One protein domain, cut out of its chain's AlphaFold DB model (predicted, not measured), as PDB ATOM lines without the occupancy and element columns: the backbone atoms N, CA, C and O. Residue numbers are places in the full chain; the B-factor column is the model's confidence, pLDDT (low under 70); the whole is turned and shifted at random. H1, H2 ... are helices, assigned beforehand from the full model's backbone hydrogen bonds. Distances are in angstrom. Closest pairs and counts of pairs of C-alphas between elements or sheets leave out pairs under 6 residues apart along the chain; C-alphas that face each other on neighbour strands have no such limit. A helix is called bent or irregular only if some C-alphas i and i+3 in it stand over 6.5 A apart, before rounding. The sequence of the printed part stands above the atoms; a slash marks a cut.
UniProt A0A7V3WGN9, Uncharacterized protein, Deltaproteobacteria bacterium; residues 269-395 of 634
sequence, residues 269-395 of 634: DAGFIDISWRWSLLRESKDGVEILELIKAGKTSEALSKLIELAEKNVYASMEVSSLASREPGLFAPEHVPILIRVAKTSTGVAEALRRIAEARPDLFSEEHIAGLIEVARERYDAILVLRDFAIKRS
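What this domain is: This is residues 269 to 395 of the 634 residues of an uncharacterized protein of Deltaproteobacteria bacterium (UniProt A0A7V3WGN9). Three helical hairpins, H4 with H5, H6 with H7 and H8 with H9, stack in turns along the longest axis, making two layers: H5, H7 and H9 side by side in one, H4, H6 and H8 in the other. H3 extends the second layer beyond H4, and the short H2 crosses that end between H3 and H5, with H1 before it. The printed part has 127 residues, nine named helices, H1 to H9 in order, and no named strand; the class is all helix. It is compact, with a radius of gyration of the C-alphas of 14.1 A, and spans 41 by 27 by 21 A.

How they stand to each other: H7, residues 348 to 360, touches H5, residues 315 to 327, the same way at a shallow tilt of 10 degrees; C-alphas 322 and 353 are closest, 4.1 A apart. H7 touches H9, residues 381 to 393, the same way at 2 degrees, a shallow tilt, closest at C-alphas 355 and 386, 4.7 A. H6, residues 336 to 344, touches H8, residues 367 to 379, and H4, residues 300 to 310, the same way at shallow tilts of 9 and 12 degrees; the closest C-alphas are 341 and 373, 6.2 A, and 305 and 336, 6.1 A. H7 touches H6 with residues 350 to 354 alone. H3, residues 286 to 296, forms a hairpin with H4; C-alphas 291 and 303 are closest, 4.9 A. H2, residues 278 to 283, touches H3 only at the corner, closest at C-alphas 282 and 288, 4.7 A. H1, residues 270 to 275, is near H5. Every O i to N i+4 pair is within hydrogen-bond range in H2 to H7 and H9; H8 has 8 of 9, and H1 0 of 2, with 0 of 3 O i to N i+3 pairs.

Where its parts are: H1 begins at C-alpha 270 (-3.401, 23.459, -3.533) and is only just irregular, C-alphas 271 and 274 being 6.6 A apart. H5, H7, H8 and H9 measure 18.3, 18.6, 19.5 and 19.2 A. H9 ends at C-alpha 393 (8.583, 42.764, 16.436).

The domain as a whole: The C-alphas of Glu 284 and Ser 395 are the farthest apart, 45.5 A. The printed part has no cut and no long link. Residues 269 to 284 are under pLDDT 70.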
ATOM      1  N   ASP A 269      -7.112  24.774  -5.497       46.81
ATOM      2  CA  ASP A 269      -6.421  25.570  -4.487       46.81
ATOM      3  C   ASP A 269      -5.573  24.621  -3.622       46.81
ATOM      4  O   ASP A 269      -6.087  23.829  -2.825       46.81
ATOM      5  N   ALA A 270      -4.271  24.570  -3.916       39.34
ATOM      6  CA  ALA A 270      -3.401  23.459  -3.533       39.34
ATOM      7  C   ALA A 270      -3.179  23.389  -2.014       39.34
ATOM      8  O   ALA A 270      -2.895  22.308  -1.492       39.34
ATOM      9  N   GLY A 271      -3.409  24.501  -1.309       44.50
ATOM     10  CA  GLY A 271      -3.375  24.581   0.150       44.50
ATOM     11  C   GLY A 271      -4.367  23.658   0.854       44.50
ATOM     12  O   GLY A 271      -4.099  23.154   1.944       44.50
ATOM     13  N   PHE A 272      -5.493  23.341   0.206       45.88
ATOM     14  CA  PHE A 272      -6.594  22.606   0.836       45.88
ATOM     15  C   PHE A 272      -6.568  21.084   0.631       45.88
ATOM     16  O   PHE A 272      -7.296  20.356   1.311       45.88
ATOM     17  N   ILE A 273      -5.751  20.565  -0.293       42.03
ATOM     18  CA  ILE A 273      -5.727  19.123  -0.615       42.03
ATOM     19  C   ILE A 273      -4.932  18.311   0.426       42.03
ATOM     20  O   ILE A 273      -5.214  17.128   0.640       42.03
ATOM     21  N   ASP A 274      -4.014  18.941   1.161       44.12
ATOM     22  CA  ASP A 274      -3.128  18.288   2.138       44.12
ATOM     23  C   ASP A 274      -3.767  18.070   3.529       44.12
ATOM     24  O   ASP A 274      -3.095  18.028   4.559       44.12
ATOM     25  N   ILE A 275      -5.100  17.953   3.585       48.81
ATOM     26  CA  ILE A 275      -5.848  17.858   4.848       48.81
ATOM     27  C   ILE A 275      -6.766  16.622   4.947       48.81
ATOM     28  O   ILE A 275      -7.573  16.463   5.865       48.81
ATOM     29  N   SER A 276      -6.625  15.684   4.012       48.50
ATOM     30  CA  SER A 276      -7.640  14.663   3.717       48.50
ATOM     31  C   SER A 276      -7.998  13.689   4.853       48.50
ATOM     32  O   SER A 276      -9.139  13.231   4.889       48.50
ATOM     33  N   TRP A 277      -7.102  13.402   5.809       47.88
ATOM     34  CA  TRP A 277      -7.409  12.492   6.929       47.88
ATOM     35  C   TRP A 277      -7.906  13.205   8.197       47.88
ATOM     36  O   TRP A 277      -8.709  12.654   8.939       47.88
ATOM     37  N   ARG A 278      -7.492  14.452   8.458       52.50
ATOM     38  CA  ARG A 278      -8.040  15.214   9.598       52.50
ATOM     39  C   ARG A 278      -9.461  15.682   9.309       52.50
ATOM     40  O   ARG A 278     -10.311  15.690  10.196       52.50
ATOM     41  N   TRP A 279      -9.755  15.958   8.038       61.59
ATOM     42  CA  TRP A 279     -11.110  16.278   7.602       61.59
ATOM     43  C   TRP A 279     -12.039  15.074   7.569       61.59
ATOM     44  O   TRP A 279     -13.242  15.290   7.611       61.59
ATOM     45  N   SER A 280     -11.558  13.826   7.518       55.50
ATOM     46  CA  SER A 280     -12.477  12.681   7.589       55.50
ATOM     47  C   SER A 280     -13.164  12.594   8.953       55.50
ATOM     48  O   SER A 280     -14.348  12.294   8.994       55.50
ATOM     49  N   LEU A 281     -12.475  12.966  10.038       55.88
ATOM     50  CA  LEU A 281     -13.064  13.052  11.382       55.88
ATOM     51  C   LEU A 281     -13.981  14.273  11.551       55.88
ATOM     52  O   LEU A 281     -14.958  14.216  12.291       55.88
ATOM     53  N   LEU A 282     -13.703  15.373  10.843       64.25
ATOM     54  CA  LEU A 282     -14.588  16.544  10.819       64.25
ATOM     55  C   LEU A 282     -15.832  16.305   9.946       64.25
ATOM     56  O   LEU A 282     -16.904  16.791  10.274       64.25
ATOM     57  N   ARG A 283     -15.729  15.518   8.868       64.38
ATOM     58  CA  ARG A 283     -16.837  15.204   7.942       64.38
ATOM     59  C   ARG A 283     -17.993  14.451   8.585       64.38
ATOM     60  O   ARG A 283     -19.095  14.494   8.051       64.38
ATOM     61  N   GLU A 284     -17.742  13.746   9.680       68.44
ATOM     62  CA  GLU A 284     -18.790  13.042  10.420       68.44
ATOM     63  C   GLU A 284     -19.596  13.988  11.322       68.44
ATOM     64  O   GLU A 284     -20.695  13.637  11.754       68.44
ATOM     65  N   SER A 285     -19.101  15.207  11.575       78.81
ATOM     66  CA  SER A 285     -19.838  16.229  12.313       78.81
ATOM     67  C   SER A 285     -20.631  17.134  11.368       78.81
ATOM     68  O   SER A 285     -20.197  17.472  10.265       78.81
ATOM     69  N   LYS A 286     -21.811  17.572  11.827       86.31
ATOM     70  CA  LYS A 286     -22.652  18.538  11.102       86.31
ATOM     71  C   LYS A 286     -21.868  19.812  10.754       86.31
ATOM     72  O   LYS A 286     -21.987  20.315   9.641       86.31
ATOM     73  N   ASP A 287     -21.034  20.275  11.682       84.94
ATOM     74  CA  ASP A 287     -20.236  21.491  11.518       84.94
ATOM     75  C   ASP A 287     -19.139  21.315  10.454       84.94
ATOM     76  O   ASP A 287     -18.914  22.211   9.646       84.94
ATOM     77  N   GLY A 288     -18.485  20.149  10.380       83.62
ATOM     78  CA  GLY A 288     -17.464  19.904   9.359       83.62
ATOM     79  C   GLY A 288     -18.035  19.755   7.948       83.62
ATOM     80  O   GLY A 288     -17.380  20.154   6.983       83.62
ATOM     81  N   VAL A 289     -19.267  19.247   7.808       84.69
ATOM     82  CA  VAL A 289     -19.992  19.263   6.524       84.69
ATOM     83  C   VAL A 289     -20.276  20.697   6.084       84.69
ATOM     84  O   VAL A 289     -19.998  21.043   4.937       84.69
ATOM     85  N   GLU A 290     -20.750  21.549   6.992       87.88
ATOM     86  CA  GLU A 290     -21.047  22.950   6.686       87.88
ATOM     87  C   GLU A 290     -19.790  23.735   6.276       87.88
ATOM     88  O   GLU A 290     -19.808  24.474   5.290       87.88
ATOM     89  N   ILE A 291     -18.661  23.528   6.965       86.44
ATOM     90  CA  ILE A 291     -17.380  24.144   6.588       86.44
ATOM     91  C   ILE A 291     -16.974  23.721   5.161       86.44
ATOM     92  O   ILE A 291     -16.549  24.558   4.363       86.44
ATOM     93  N   LEU A 292     -17.139  22.442   4.798       82.00
ATOM     94  CA  LEU A 292     -16.852  21.965   3.438       82.00
ATOM     95  C   LEU A 292     -17.769  22.582   2.381       82.00
ATOM     96  O   LEU A 292     -17.326  22.817   1.256       82.00
ATOM     97  N   GLU A 293     -19.038  22.816   2.704       86.56
ATOM     98  CA  GLU A 293     -19.977  23.485   1.802       86.56
ATOM     99  C   GLU A 293     -19.589  24.946   1.569       86.56
ATOM    100  O   GLU A 293     -19.594  25.395   0.421       86.56
ATOM    101  N   LEU A 294     -19.154  25.658   2.612       87.75
ATOM    102  CA  LEU A 294     -18.634  27.023   2.483       87.75
ATOM    103  C   LEU A 294     -17.384  27.078   1.600       87.75
ATOM    104  O   LEU A 294     -17.297  27.933   0.718       87.75
ATOM    105  N   ILE A 295     -16.457  26.130   1.764       82.75
ATOM    106  CA  ILE A 295     -15.267  26.025   0.905       82.75
ATOM    107  C   ILE A 295     -15.673  25.783  -0.551       82.75
ATOM    108  O   ILE A 295     -15.193  26.477  -1.446       82.75
ATOM    109  N   LYS A 296     -16.598  24.848  -0.807       79.62
ATOM    110  CA  LYS A 296     -17.110  24.575  -2.165       79.62
ATOM    111  C   LYS A 296     -17.806  25.786  -2.786       79.62
ATOM    112  O   LYS A 296     -17.772  25.940  -4.002       79.62
ATOM    113  N   ALA A 297     -18.426  26.629  -1.966       84.44
ATOM    114  CA  ALA A 297     -19.056  27.872  -2.390       84.44
ATOM    115  C   ALA A 297     -18.060  29.038  -2.574       84.44
ATOM    116  O   ALA A 297     -18.490  30.145  -2.891       84.44
ATOM    117  N   GLY A 298     -16.754  28.826  -2.362       86.12
ATOM    118  CA  GLY A 298     -15.727  29.872  -2.440       86.12
ATOM    119  C   GLY A 298     -15.735  30.851  -1.258       86.12
ATOM    120  O   GLY A 298     -15.066  31.879  -1.305       86.12
ATOM    121  N   LYS A 299     -16.477  30.548  -0.186       90.12
ATOM    122  CA  LYS A 299     -16.613  31.374   1.023       90.12
ATOM    123  C   LYS A 299     -15.536  31.009   2.050       90.12
ATOM    124  O   LYS A 299     -15.834  30.562   3.156       90.12
ATOM    125  N   THR A 300     -14.270  31.164   1.668       88.06
ATOM    126  CA  THR A 300     -13.108  30.702   2.452       88.06
ATOM    127  C   THR A 300     -12.990  31.377   3.823       88.06
ATOM    128  O   THR A 300     -12.752  30.681   4.805       88.06
ATOM    129  N   SER A 301     -13.234  32.689   3.922       90.00
ATOM    130  CA  SER A 301     -13.230  33.428   5.203       90.00
ATOM    131  C   SER A 301     -14.337  32.943   6.161       90.00
ATOM    132  O   SER A 301     -14.085  32.643   7.330       90.00
ATOM    133  N   GLU A 302     -15.563  32.727   5.660       92.56
ATOM    134  CA  GLU A 302     -16.657  32.163   6.474       92.56
ATOM    135  C   GLU A 302     -16.330  30.733   6.943       92.56
ATOM    136  O   GLU A 302     -16.582  30.375   8.097       92.56
ATOM    137  N   ALA A 303     -15.740  29.918   6.062       90.50
ATOM    138  CA  ALA A 303     -15.321  28.559   6.392       90.50
ATOM    139  C   ALA A 303     -14.234  28.543   7.475       90.50
ATOM    140  O   ALA A 303     -14.317  27.755   8.419       90.50
ATOM    141  N   LEU A 304     -13.237  29.425   7.361       92.81
ATOM    142  CA  LEU A 304     -12.157  29.555   8.335       92.81
ATOM    143  C   LEU A 304     -12.692  30.029   9.689       92.81
ATOM    144  O   LEU A 304     -12.347  29.445  10.712       92.81
ATOM    145  N   SER A 305     -13.598  31.007   9.697       95.00
ATOM    146  CA  SER A 305     -14.278  31.464  10.914       95.00
ATOM    147  C   SER A 305     -14.988  30.312  11.628       95.00
ATOM    148  O   SER A 305     -14.734  30.078  12.808       95.00
ATOM    149  N   LYS A 306     -15.792  29.510  10.913       93.62
ATOM    150  CA  LYS A 306     -16.445  28.326  11.501       93.62
ATOM    151  C   LYS A 306     -15.455  27.264  11.976       93.62
ATOM    152  O   LYS A 306     -15.694  26.634  13.003       93.62
ATOM    153  N   LEU A 307     -14.355  27.052  11.254       93.00
ATOM    154  CA  LEU A 307     -13.310  26.117  11.672       93.00
ATOM    155  C   LEU A 307     -12.657  26.562  12.989       93.00
ATOM    156  O   LEU A 307     -12.437  25.731  13.872       93.00
ATOM    157  N   ILE A 308     -12.401  27.864  13.147       94.50
ATOM    158  CA  ILE A 308     -11.884  28.449  14.388       94.50
ATOM    159  C   ILE A 308     -12.899  28.289  15.522       94.50
ATOM    160  O   ILE A 308     -12.526  27.887  16.618       94.50
ATOM    161  N   GLU A 309     -14.184  28.543  15.281       94.69
ATOM    162  CA  GLU A 309     -15.220  28.339  16.303       94.69
ATOM    163  C   GLU A 309     -15.338  26.870  16.721       94.69
ATOM    164  O   GLU A 309     -15.437  26.559  17.908       94.69
ATOM    165  N   LEU A 310     -15.241  25.946  15.767       92.88
ATOM    166  CA  LEU A 310     -15.253  24.514  16.050       92.88
ATOM    167  C   LEU A 310     -14.038  24.079  16.889       92.88
ATOM    168  O   LEU A 310     -14.150  23.156  17.701       92.88
ATOM    169  N   ALA A 311     -12.895  24.759  16.753       92.94
ATOM    170  CA  ALA A 311     -11.684  24.501  17.535       92.94
ATOM    171  C   ALA A 311     -11.835  24.763  19.044       92.94
ATOM    172  O   ALA A 311     -11.003  24.286  19.822       92.94
ATOM    173  N   GLU A 312     -12.892  25.459  19.469       92.75
ATOM    174  CA  GLU A 312     -13.251  25.618  20.884       92.75
ATOM    175  C   GLU A 312     -13.638  24.280  21.529       92.75
ATOM    176  O   GLU A 312     -13.381  24.051  22.709       92.75
ATOM    177  N   LYS A 313     -14.253  23.377  20.754       92.25
ATOM    178  CA  LYS A 313     -14.838  22.120  21.255       92.25
ATOM    179  C   LYS A 313     -14.228  20.874  20.618       92.25
ATOM    180  O   LYS A 313     -14.527  19.761  21.046       92.25
ATOM    181  N   ASN A 314     -13.391  21.037  19.594       90.06
ATOM    182  CA  ASN A 314     -12.827  19.937  18.822       90.06
ATOM    183  C   ASN A 314     -11.303  20.072  18.674       90.06
ATOM    184  O   ASN A 314     -10.796  20.983  18.018       90.06
ATOM    185  N   VAL A 315     -10.571  19.108  19.242       87.12
ATOM    186  CA  VAL A 315      -9.098  19.068  19.215       87.12
ATOM    187  C   VAL A 315      -8.551  18.969  17.787       87.12
ATOM    188  O   VAL A 315      -7.543  19.595  17.479       87.12
ATOM    189  N   TYR A 316      -9.223  18.251  16.885       86.19
ATOM    190  CA  TYR A 316      -8.784  18.136  15.491       86.19
ATOM    191  C   TYR A 316      -8.957  19.447  14.727       86.19
ATOM    192  O   TYR A 316      -8.065  19.815  13.967       86.19
ATOM    193  N   ALA A 317     -10.052  20.176  14.963       89.00
ATOM    194  CA  ALA A 317     -10.218  21.521  14.414       89.00
ATOM    195  C   ALA A 317      -9.132  22.468  14.953       89.00
ATOM    196  O   ALA A 317      -8.515  23.186  14.177       89.00
ATOM    197  N   SER A 318      -8.814  22.395  16.250       91.19
ATOM    198  CA  SER A 318      -7.721  23.166  16.864       91.19
ATOM    199  C   SER A 318      -6.354  22.887  16.232       91.19
ATOM    200  O   SER A 318      -5.638  23.817  15.850       91.19
ATOM    201  N   MET A 319      -6.012  21.610  16.036       87.38
ATOM    202  CA  MET A 319      -4.787  21.213  15.336       87.38
ATOM    203  C   MET A 319      -4.767  21.700  13.888       87.38
ATOM    204  O   MET A 319      -3.701  22.025  13.364       87.38
ATOM    205  N   GLU A 320      -5.923  21.727  13.227       88.19
ATOM    206  CA  GLU A 320      -6.001  22.173  11.845       88.19
ATOM    207  C   GLU A 320      -5.842  23.684  11.714       88.19
ATOM    208  O   GLU A 320      -5.069  24.129  10.872       88.19
ATOM    209  N   VAL A 321      -6.464  24.470  12.595       92.69
ATOM    210  CA  VAL A 321      -6.261  25.925  12.658       92.69
ATOM    211  C   VAL A 321      -4.779  26.254  12.874       92.69
ATOM    212  O   VAL A 321      -4.227  27.085  12.158       92.69
ATOM    213  N   SER A 322      -4.103  25.547  13.788       91.06
ATOM    214  CA  SER A 322      -2.653  25.681  14.013       91.06
ATOM    215  C   SER A 322      -1.817  25.328  12.773       91.06
ATOM    216  O   SER A 322      -0.894  26.053  12.389       91.06
ATOM    217  N   SER A 323      -2.171  24.229  12.103       90.00
ATOM    218  CA  SER A 323      -1.511  23.761  10.879       90.00
ATOM    219  C   SER A 323      -1.670  24.753   9.725       90.00
ATOM    220  O   SER A 323      -0.714  25.018   8.996       90.00
ATOM    221  N   LEU A 324      -2.866  25.327   9.566       90.88
ATOM    222  CA  LEU A 324      -3.157  26.352   8.565       90.88
ATOM    223  C   LEU A 324      -2.404  27.648   8.860       90.88
ATOM    224  O   LEU A 324      -1.782  28.192   7.958       90.88
ATOM    225  N   ALA A 325      -2.376  28.100  10.114       91.75
ATOM    226  CA  ALA A 325      -1.609  29.280  10.517       91.75
ATOM    227  C   ALA A 325      -0.106  29.145  10.228       91.75
ATOM    228  O   ALA A 325       0.549  30.128   9.895       91.75
ATOM    229  N   SER A 326       0.431  27.925  10.315       89.38
ATOM    230  CA  SER A 326       1.838  27.645  10.008       89.38
ATOM    231  C   SER A 326       2.120  27.574   8.504       89.38
ATOM    232  O   SER A 326       3.144  28.075   8.048       89.38
ATOM    233  N   ARG A 327       1.243  26.917   7.733       90.31
ATOM    234  CA  ARG A 327       1.442  26.700   6.290       90.31
ATOM    235  C   ARG A 327       1.069  27.928   5.463       90.31
ATOM    236  O   ARG A 327       1.781  28.277   4.530       90.31
ATOM    237  N   GLU A 328      -0.042  28.569   5.810       90.81
ATOM    238  CA  GLU A 328      -0.674  29.627   5.022       90.81
ATOM    239  C   GLU A 328      -1.219  30.752   5.921       90.81
ATOM    240  O   GLU A 328      -2.426  31.012   5.953       90.81
ATOM    241  N   PRO A 329      -0.346  31.489   6.636       89.81
ATOM    242  CA  PRO A 329      -0.771  32.602   7.491       89.81
ATOM    243  C   PRO A 329      -1.532  33.695   6.720       89.81
ATOM    244  O   PRO A 329      -2.311  34.436   7.312       89.81
ATOM    245  N   GLY A 330      -1.354  33.779   5.395       89.81
ATOM    246  CA  GLY A 330      -2.078  34.706   4.521       89.81
ATOM    247  C   GLY A 330      -3.573  34.414   4.347       89.81
ATOM    248  O   GLY A 330      -4.282  35.289   3.858       89.81
ATOM    249  N   LEU A 331      -4.063  33.235   4.755       90.31
ATOM    250  CA  LEU A 331      -5.502  32.938   4.775       90.31
ATOM    251  C   LEU A 331      -6.241  33.685   5.892       90.31
ATOM    252  O   LEU A 331      -7.456  33.863   5.817       90.31
ATOM    253  N   PHE A 332      -5.521  34.101   6.935       93.06
ATOM    254  CA  PHE A 332      -6.105  34.798   8.068       93.06
ATOM    255  C   PHE A 332      -6.227  36.287   7.757       93.06
ATOM    256  O   PHE A 332      -5.285  36.952   7.330       93.06
ATOM    257  N   ALA A 333      -7.422  36.798   8.006       92.81
ATOM    258  CA  ALA A 333      -7.799  38.194   7.821       92.81
ATOM    259  C   ALA A 333      -8.179  38.833   9.172       92.81
ATOM    260  O   ALA A 333      -8.457  38.089  10.120       92.81
ATOM    261  N   PRO A 334      -8.195  40.176   9.290       92.06
ATOM    262  CA  PRO A 334      -8.427  40.866  10.562       92.06
ATOM    263  C   PRO A 334      -9.700  40.424  11.300       92.06
ATOM    264  O   PRO A 334      -9.687  40.339  12.524       92.06
ATOM    265  N   GLU A 335     -10.768  40.067  10.581       93.75
ATOM    266  CA  GLU A 335     -12.029  39.582  11.158       93.75
ATOM    267  C   GLU A 335     -11.903  38.246  11.913       93.75
ATOM    268  O   GLU A 335     -12.714  37.950  12.791       93.75
ATOM    269  N   HIS A 336     -10.867  37.453  11.627       94.94
ATOM    270  CA  HIS A 336     -10.621  36.176  12.297       94.94
ATOM    271  C   HIS A 336      -9.930  36.352  13.651       94.94
ATOM    272  O   HIS A 336     -10.072  35.499  14.528       94.94
ATOM    273  N   VAL A 337      -9.183  37.445  13.847       95.00
ATOM    274  CA  VAL A 337      -8.354  37.660  15.043       95.00
ATOM    275  C   VAL A 337      -9.192  37.716  16.331       95.00
ATOM    276  O   VAL A 337      -8.846  36.996  17.270       95.00
ATOM    277  N   PRO A 338     -10.326  38.446  16.405       95.69
ATOM    278  CA  PRO A 338     -11.196  38.412  17.583       95.69
ATOM    279  C   PRO A 338     -11.704  37.004  17.926       95.69
ATOM    280  O   PRO A 338     -11.769  36.634  19.100       95.69
ATOM    281  N   ILE A 339     -12.040  36.203  16.907       95.44
ATOM    282  CA  ILE A 339     -12.530  34.828  17.083       95.44
ATOM    283  C   ILE A 339     -11.402  33.948  17.630       95.44
ATOM    284  O   ILE A 339     -11.605  33.226  18.604       95.44
ATOM    285  N   LEU A 340     -10.203  34.055  17.053       95.56
ATOM    286  CA  LEU A 340      -9.019  33.338  17.517       95.56
ATOM    287  C   LEU A 340      -8.694  33.681  18.975       95.56
ATOM    288  O   LEU A 340      -8.502  32.768  19.771       95.56
ATOM    289  N   ILE A 341      -8.685  34.964  19.354       95.12
ATOM    290  CA  ILE A 341      -8.420  35.405  20.736       95.12
ATOM    291  C   ILE A 341      -9.447  34.810  21.700       95.12
ATOM    292  O   ILE A 341      -9.083  34.269  22.744       95.12
ATOM    293  N   ARG A 342     -10.735  34.859  21.338       95.31
ATOM    294  CA  ARG A 342     -11.808  34.263  22.143       95.31
ATOM    295  C   ARG A 342     -11.585  32.763  22.346       95.31
ATOM    296  O   ARG A 342     -11.675  32.287  23.473       95.31
ATOM    297  N   VAL A 343     -11.286  32.030  21.274       94.00
ATOM    298  CA  VAL A 343     -11.134  30.565  21.306       94.00
ATOM    299  C   VAL A 343      -9.806  30.130  21.942       94.00
ATOM    300  O   VAL A 343      -9.728  29.066  22.558       94.00
ATOM    301  N   ALA A 344      -8.765  30.962  21.889       93.88
ATOM    302  CA  ALA A 344      -7.486  30.696  22.544       93.88
ATOM    303  C   ALA A 344      -7.618  30.544  24.066       93.88
ATOM    304  O   ALA A 344      -6.801  29.856  24.672       93.88
ATOM    305  N   LYS A 345      -8.679  31.084  24.683       91.31
ATOM    306  CA  LYS A 345      -9.001  30.836  26.099       91.31
ATOM    307  C   LYS A 345      -9.183  29.352  26.411       91.31
ATOM    308  O   LYS A 345      -8.763  28.887  27.462       91.31
ATOM    309  N   THR A 346      -9.722  28.562  25.490       91.69
ATOM    310  CA  THR A 346     -10.033  27.143  25.732       91.69
ATOM    311  C   THR A 346      -9.179  26.184  24.906       91.69
ATOM    312  O   THR A 346      -9.125  24.997  25.218       91.69
ATOM    313  N   SER A 347      -8.430  26.672  23.910       92.25
ATOM    314  CA  SER A 347      -7.775  25.825  22.906       92.25
ATOM    315  C   SER A 347      -6.285  26.156  22.704       92.25
ATOM    316  O   SER A 347      -5.941  27.206  22.168       92.25
ATOM    317  N   THR A 348      -5.384  25.242  23.105       89.06
ATOM    318  CA  THR A 348      -3.912  25.383  22.942       89.06
ATOM    319  C   THR A 348      -3.492  25.515  21.480       89.06
ATOM    320  O   THR A 348      -2.681  26.375  21.151       89.06
ATOM    321  N   GLY A 349      -4.076  24.717  20.581       89.50
ATOM    322  CA  GLY A 349      -3.762  24.793  19.152       89.50
ATOM    323  C   GLY A 349      -4.139  26.143  18.536       89.50
ATOM    324  O   GLY A 349      -3.438  26.623  17.652       89.50
ATOM    325  N   VAL A 350      -5.179  26.809  19.051       93.00
ATOM    326  CA  VAL A 350      -5.554  28.158  18.601       93.00
ATOM    327  C   VAL A 350      -4.615  29.227  19.159       93.00
ATOM    328  O   VAL A 350      -4.283  30.164  18.438       93.00
ATOM    329  N   ALA A 351      -4.123  29.075  20.391       91.62
ATOM    330  CA  ALA A 351      -3.072  29.950  20.913       91.62
ATOM    331  C   ALA A 351      -1.773  29.832  20.089       91.62
ATOM    332  O   ALA A 351      -1.191  30.846  19.711       91.62
ATOM    333  N   GLU A 352      -1.372  28.614  19.707       90.56
ATOM    334  CA  GLU A 352      -0.237  28.405  18.796       90.56
ATOM    335  C   GLU A 352      -0.528  28.967  17.396       90.56
ATOM    336  O   GLU A 352       0.346  29.566  16.777       90.56
ATOM    337  N   ALA A 353      -1.761  28.845  16.891       92.56
ATOM    338  CA  ALA A 353      -2.146  29.468  15.625       92.56
ATOM    339  C   ALA A 353      -1.978  30.994  15.672       92.56
ATOM    340  O   ALA A 353      -1.369  31.573  14.776       92.56
ATOM    341  N   LEU A 354      -2.460  31.638  16.741       94.00
ATOM    342  CA  LEU A 354      -2.261  33.069  16.973       94.00
ATOM    343  C   LEU A 354      -0.786  33.440  17.001       94.00
ATOM    344  O   LEU A 354      -0.421  34.446  16.407       94.00
ATOM    345  N   ARG A 355       0.055  32.618  17.634       91.75
ATOM    346  CA  ARG A 355       1.502  32.820  17.660       91.75
ATOM    347  C   ARG A 355       2.099  32.819  16.254       91.75
ATOM    348  O   ARG A 355       2.791  33.757  15.882       91.75
ATOM    349  N   ARG A 356       1.769  31.819  15.435       92.62
ATOM    350  CA  ARG A 356       2.250  31.716  14.042       92.62
ATOM    351  C   ARG A 356       1.778  32.881  13.177       92.62
ATOM    352  O   ARG A 356       2.547  33.412  12.377       92.62
ATOM    353  N   ILE A 357       0.532  33.316  13.365       91.88
ATOM    354  CA  ILE A 357      -0.014  34.483  12.662       91.88
ATOM    355  C   ILE A 357       0.686  35.759  13.145       91.88
ATOM    356  O   ILE A 357       1.078  36.566  12.314       91.88
ATOM    357  N   ALA A 358       0.905  35.931  14.450       89.88
ATOM    358  CA  ALA A 358       1.662  37.051  15.009       89.88
ATOM    359  C   ALA A 358       3.098  37.095  14.468       89.88
ATOM    360  O   ALA A 358       3.612  38.161  14.130       89.88
ATOM    361  N   GLU A 359       3.735  35.929  14.332       89.38
ATOM    362  CA  GLU A 359       5.083  35.806  13.797       89.38
ATOM    363  C   GLU A 359       5.169  36.235  12.324       89.38
ATOM    364  O   GLU A 359       6.125  36.926  11.960       89.38
ATOM    365  N   ALA A 360       4.208  35.821  11.493       90.00
ATOM    366  CA  ALA A 360       4.233  36.018  10.042       90.00
ATOM    367  C   ALA A 360       3.523  37.299   9.564       90.00
ATOM    368  O   ALA A 360       3.893  37.868   8.537       90.00
ATOM    369  N   ARG A 361       2.482  37.732  10.280       91.94
ATOM    370  CA  ARG A 361       1.550  38.813   9.924       91.94
ATOM    371  C   ARG A 361       1.188  39.670  11.154       91.94
ATOM    372  O   ARG A 361       0.013  39.764  11.527       91.94
ATOM    373  N   PRO A 362       2.172  40.324  11.804       89.62
ATOM    374  CA  PRO A 362       1.920  41.144  12.993       89.62
ATOM    375  C   PRO A 362       1.006  42.353  12.722       89.62
ATOM    376  O   PRO A 362       0.424  42.907  13.656       89.62
ATOM    377  N   ASP A 363       0.858  42.742  11.453       90.38
ATOM    378  CA  ASP A 363       0.017  43.834  10.963       90.38
ATOM    379  C   ASP A 363      -1.493  43.565  11.083       90.38
ATOM    380  O   ASP A 363      -2.285  44.504  11.090       90.38
ATOM    381  N   LEU A 364      -1.913  42.301  11.232       91.69
ATOM    382  CA  LEU A 364      -3.329  41.937  11.403       91.69
ATOM    383  C   LEU A 364      -3.893  42.298  12.790       91.69
ATOM    384  O   LEU A 364      -5.103  42.220  13.022       91.69
ATOM    385  N   PHE A 365      -3.030  42.667  13.734       91.50
ATOM    386  CA  PHE A 365      -3.400  42.878  15.127       91.50
ATOM    387  C   PHE A 365      -3.567  44.367  15.413       91.50
ATOM    388  O   PHE A 365      -2.602  45.133  15.401       91.50
ATOM    389  N   SER A 366      -4.801  44.773  15.698       91.50
ATOM    390  CA  SER A 366      -5.099  46.104  16.214       91.50
ATOM    391  C   SER A 366      -4.733  46.199  17.698       91.50
ATOM    392  O   SER A 366      -4.474  45.194  18.366       91.50
ATOM    393  N   GLU A 367      -4.765  47.413  18.241       89.81
ATOM    394  CA  GLU A 367      -4.598  47.622  19.679       89.81
ATOM    395  C   GLU A 367      -5.642  46.857  20.512       89.81
ATOM    396  O   GLU A 367      -5.303  46.260  21.534       89.81
ATOM    397  N   GLU A 368      -6.890  46.792  20.043       91.44
ATOM    398  CA  GLU A 368      -7.956  46.033  20.705       91.44
ATOM    399  C   GLU A 368      -7.669  44.526  20.721       91.44
ATOM    400  O   GLU A 368      -7.965  43.849  21.706       91.44
ATOM    401  N   HIS A 369      -7.040  43.996  19.667       93.06
ATOM    402  CA  HIS A 369      -6.630  42.593  19.610       93.06
ATOM    403  C   HIS A 369      -5.528  42.290  20.634       93.06
ATOM    404  O   HIS A 369      -5.601  41.281  21.334       93.06
ATOM    405  N   ILE A 370      -4.535  43.172  20.783       91.50
ATOM    406  CA  ILE A 370      -3.475  42.995  21.789       91.50
ATOM    407  C   ILE A 370      -4.052  43.103  23.205       91.50
ATOM    408  O   ILE A 370      -3.731  42.280  24.059       91.50
ATOM    409  N   ALA A 371      -4.965  44.046  23.450       89.75
ATOM    410  CA  ALA A 371      -5.674  44.135  24.727       89.75
ATOM    411  C   ALA A 371      -6.469  42.851  25.031       89.75
ATOM    412  O   ALA A 371      -6.431  42.349  26.151       89.75
ATOM    413  N   GLY A 372      -7.130  42.269  24.025       91.75
ATOM    414  CA  GLY A 372      -7.785  40.969  24.154       91.75
ATOM    415  C   GLY A 372      -6.810  39.840  24.499       91.75
ATOM    416  O   GLY A 372      -7.119  39.015  25.356       91.75
ATOM    417  N   LEU A 373      -5.622  39.813  23.886       92.62
ATOM    418  CA  LEU A 373      -4.571  38.835  24.197       92.62
ATOM    419  C   LEU A 373      -4.034  38.973  25.624       92.62
ATOM    420  O   LEU A 373      -3.780  37.953  26.257       92.62
ATOM    421  N   ILE A 374      -3.899  40.196  26.143       92.94
ATOM    422  CA  ILE A 374      -3.513  40.461  27.540       92.94
ATOM    423  C   ILE A 374      -4.519  39.811  28.501       92.94
ATOM    424  O   ILE A 374      -4.119  39.099  29.418       92.94
ATOM    425  N   GLU A 375      -5.822  39.944  28.248       91.75
ATOM    426  CA  GLU A 375      -6.838  39.279  29.076       91.75
ATOM    427  C   GLU A 375      -6.749  37.747  29.003       91.75
ATOM    428  O   GLU A 375      -6.954  37.065  30.002       91.75
ATOM    429  N   VAL A 376      -6.413  37.176  27.839       92.06
ATOM    430  CA  VAL A 376      -6.180  35.723  27.717       92.06
ATOM    431  C   VAL A 376      -4.896  35.303  28.443       92.06
ATOM    432  O   VAL A 376      -4.848  34.228  29.037       92.06
ATOM    433  N   ALA A 377      -3.862  36.143  28.420       93.31
ATOM    434  CA  ALA A 377      -2.557  35.877  29.016       93.31
ATOM    435  C   ALA A 377      -2.583  35.785  30.549       93.31
ATOM    436  O   ALA A 377      -1.774  35.045  31.110       93.31
ATOM    437  N   ARG A 378      -3.546  36.444  31.212       91.75
ATOM    438  CA  ARG A 378      -3.830  36.254  32.651       91.75
ATOM    439  C   ARG A 378      -4.181  34.806  32.989       91.75
ATOM    440  O   ARG A 378      -3.781  34.275  34.016       91.75
ATOM    441  N   GLU A 379      -4.903  34.133  32.101       90.00
ATOM    442  CA  GLU A 379      -5.361  32.759  32.327       90.00
ATOM    443  C   GLU A 379      -4.436  31.716  31.679       90.00
ATOM    444  O   GLU A 379      -4.468  30.540  32.048       90.00
ATOM    445  N   ARG A 380      -3.621  32.116  30.691       89.50
ATOM    446  CA  ARG A 380      -2.884  31.181  29.832       89.50
ATOM    447  C   ARG A 380      -1.477  31.627  29.479       89.50
ATOM    448  O   ARG A 380      -1.269  32.599  28.759       89.50
ATOM    449  N   TYR A 381      -0.522  30.772  29.829       89.06
ATOM    450  CA  TYR A 381       0.882  30.950  29.475       89.06
ATOM    451  C   TYR A 381       1.130  31.000  27.956       89.06
ATOM    452  O   TYR A 381       1.930  31.809  27.499       89.06
ATOM    453  N   ASP A 382       0.401  30.218  27.150       87.81
ATOM    454  CA  ASP A 382       0.567  30.223  25.686       87.81
ATOM    455  C   ASP A 382       0.330  31.618  25.077       87.81
ATOM    456  O   ASP A 382       1.033  32.027  24.158       87.81
ATOM    457  N   ALA A 383      -0.630  32.381  25.615       91.06
ATOM    458  CA  ALA A 383      -0.914  33.737  25.148       91.06
ATOM    459  C   ALA A 383       0.184  34.738  25.549       91.06
ATOM    460  O   ALA A 383       0.421  35.703  24.827       91.06
ATOM    461  N   ILE A 384       0.916  34.479  26.639       92.06
ATOM    462  CA  ILE A 384       2.118  35.248  26.986       92.06
ATOM    463  C   ILE A 384       3.192  35.056  25.908       92.06
ATOM    464  O   ILE A 384       3.802  36.030  25.482       92.06
ATOM    465  N   LEU A 385       3.389  33.836  25.396       89.25
ATOM    466  CA  LEU A 385       4.352  33.596  24.311       89.25
ATOM    467  C   LEU A 385       3.985  34.373  23.039       89.25
ATOM    468  O   LEU A 385       4.856  34.984  22.426       89.25
ATOM    469  N   VAL A 386       2.692  34.435  22.704       90.19
ATOM    470  CA  VAL A 386       2.188  35.269  21.598       90.19
ATOM    471  C   VAL A 386       2.534  36.746  21.826       90.19
ATOM    472  O   VAL A 386       3.059  37.406  20.930       90.19
ATOM    473  N   LEU A 387       2.268  37.275  23.027       92.94
ATOM    474  CA  LEU A 387       2.583  38.665  23.382       92.94
ATOM    475  C   LEU A 387       4.088  38.959  23.326       92.94
ATOM    476  O   LEU A 387       4.472  40.061  22.945       92.94
ATOM    477  N   ARG A 388       4.943  37.985  23.655       90.44
ATOM    478  CA  ARG A 388       6.399  38.131  23.550       90.44
ATOM    479  C   ARG A 388       6.862  38.286  22.106       90.44
ATOM    480  O   ARG A 388       7.650  39.183  21.813       90.44
ATOM    481  N   ASP A 389       6.342  37.461  21.203       87.94
ATOM    482  CA  ASP A 389       6.680  37.548  19.780       87.94
ATOM    483  C   ASP A 389       6.214  38.886  19.177       87.94
ATOM    484  O   ASP A 389       6.905  39.464  18.332       87.94
ATOM    485  N   PHE A 390       5.090  39.432  19.666       86.69
ATOM    486  CA  PHE A 390       4.684  40.803  19.350       86.69
ATOM    487  C   PHE A 390       5.641  41.839  19.903       86.69
ATOM    488  O   PHE A 390       5.983  42.770  19.175       86.69
ATOM    489  N   ALA A 391       6.048  41.687  21.165       86.12
ATOM    490  CA  ALA A 391       6.891  42.658  21.840       86.12
ATOM    491  C   ALA A 391       8.142  42.873  21.009       86.12
ATOM    492  O   ALA A 391       8.352  43.980  20.555       86.12
ATOM    493  N   ILE A 392       8.845  41.797  20.650       85.19
ATOM    494  CA  ILE A 392      10.099  41.840  19.887       85.19
ATOM    495  C   ILE A 392       9.944  42.485  18.491       85.19
ATOM    496  O   ILE A 392      10.880  43.107  17.988       85.19
ATOM    497  N   LYS A 393       8.782  42.348  17.838       86.62
ATOM    498  CA  LYS A 393       8.583  42.764  16.436       86.62
ATOM    499  C   LYS A 393       7.915  44.126  16.264       86.62
ATOM    500  O   LYS A 393       7.945  44.668  15.158       86.62
ATOM    501  N   ARG A 394       7.290  44.672  17.308       86.31
ATOM    502  CA  ARG A 394       6.470  45.887  17.227       86.31
ATOM    503  C   ARG A 394       6.899  46.916  18.257       86.31
ATOM    504  O   ARG A 394       6.975  46.624  19.441       86.31
ATOM    505  N   SER A 395       7.098  48.149  17.804       87.50
ATOM    506  CA  SER A 395       7.447  49.289  18.660       87.50
ATOM    507  C   SER A 395       6.253  50.188  19.004       87.50
ATOM    508  O   SER A 395       6.437  51.219  19.639       87.50
TER     509      SER A 395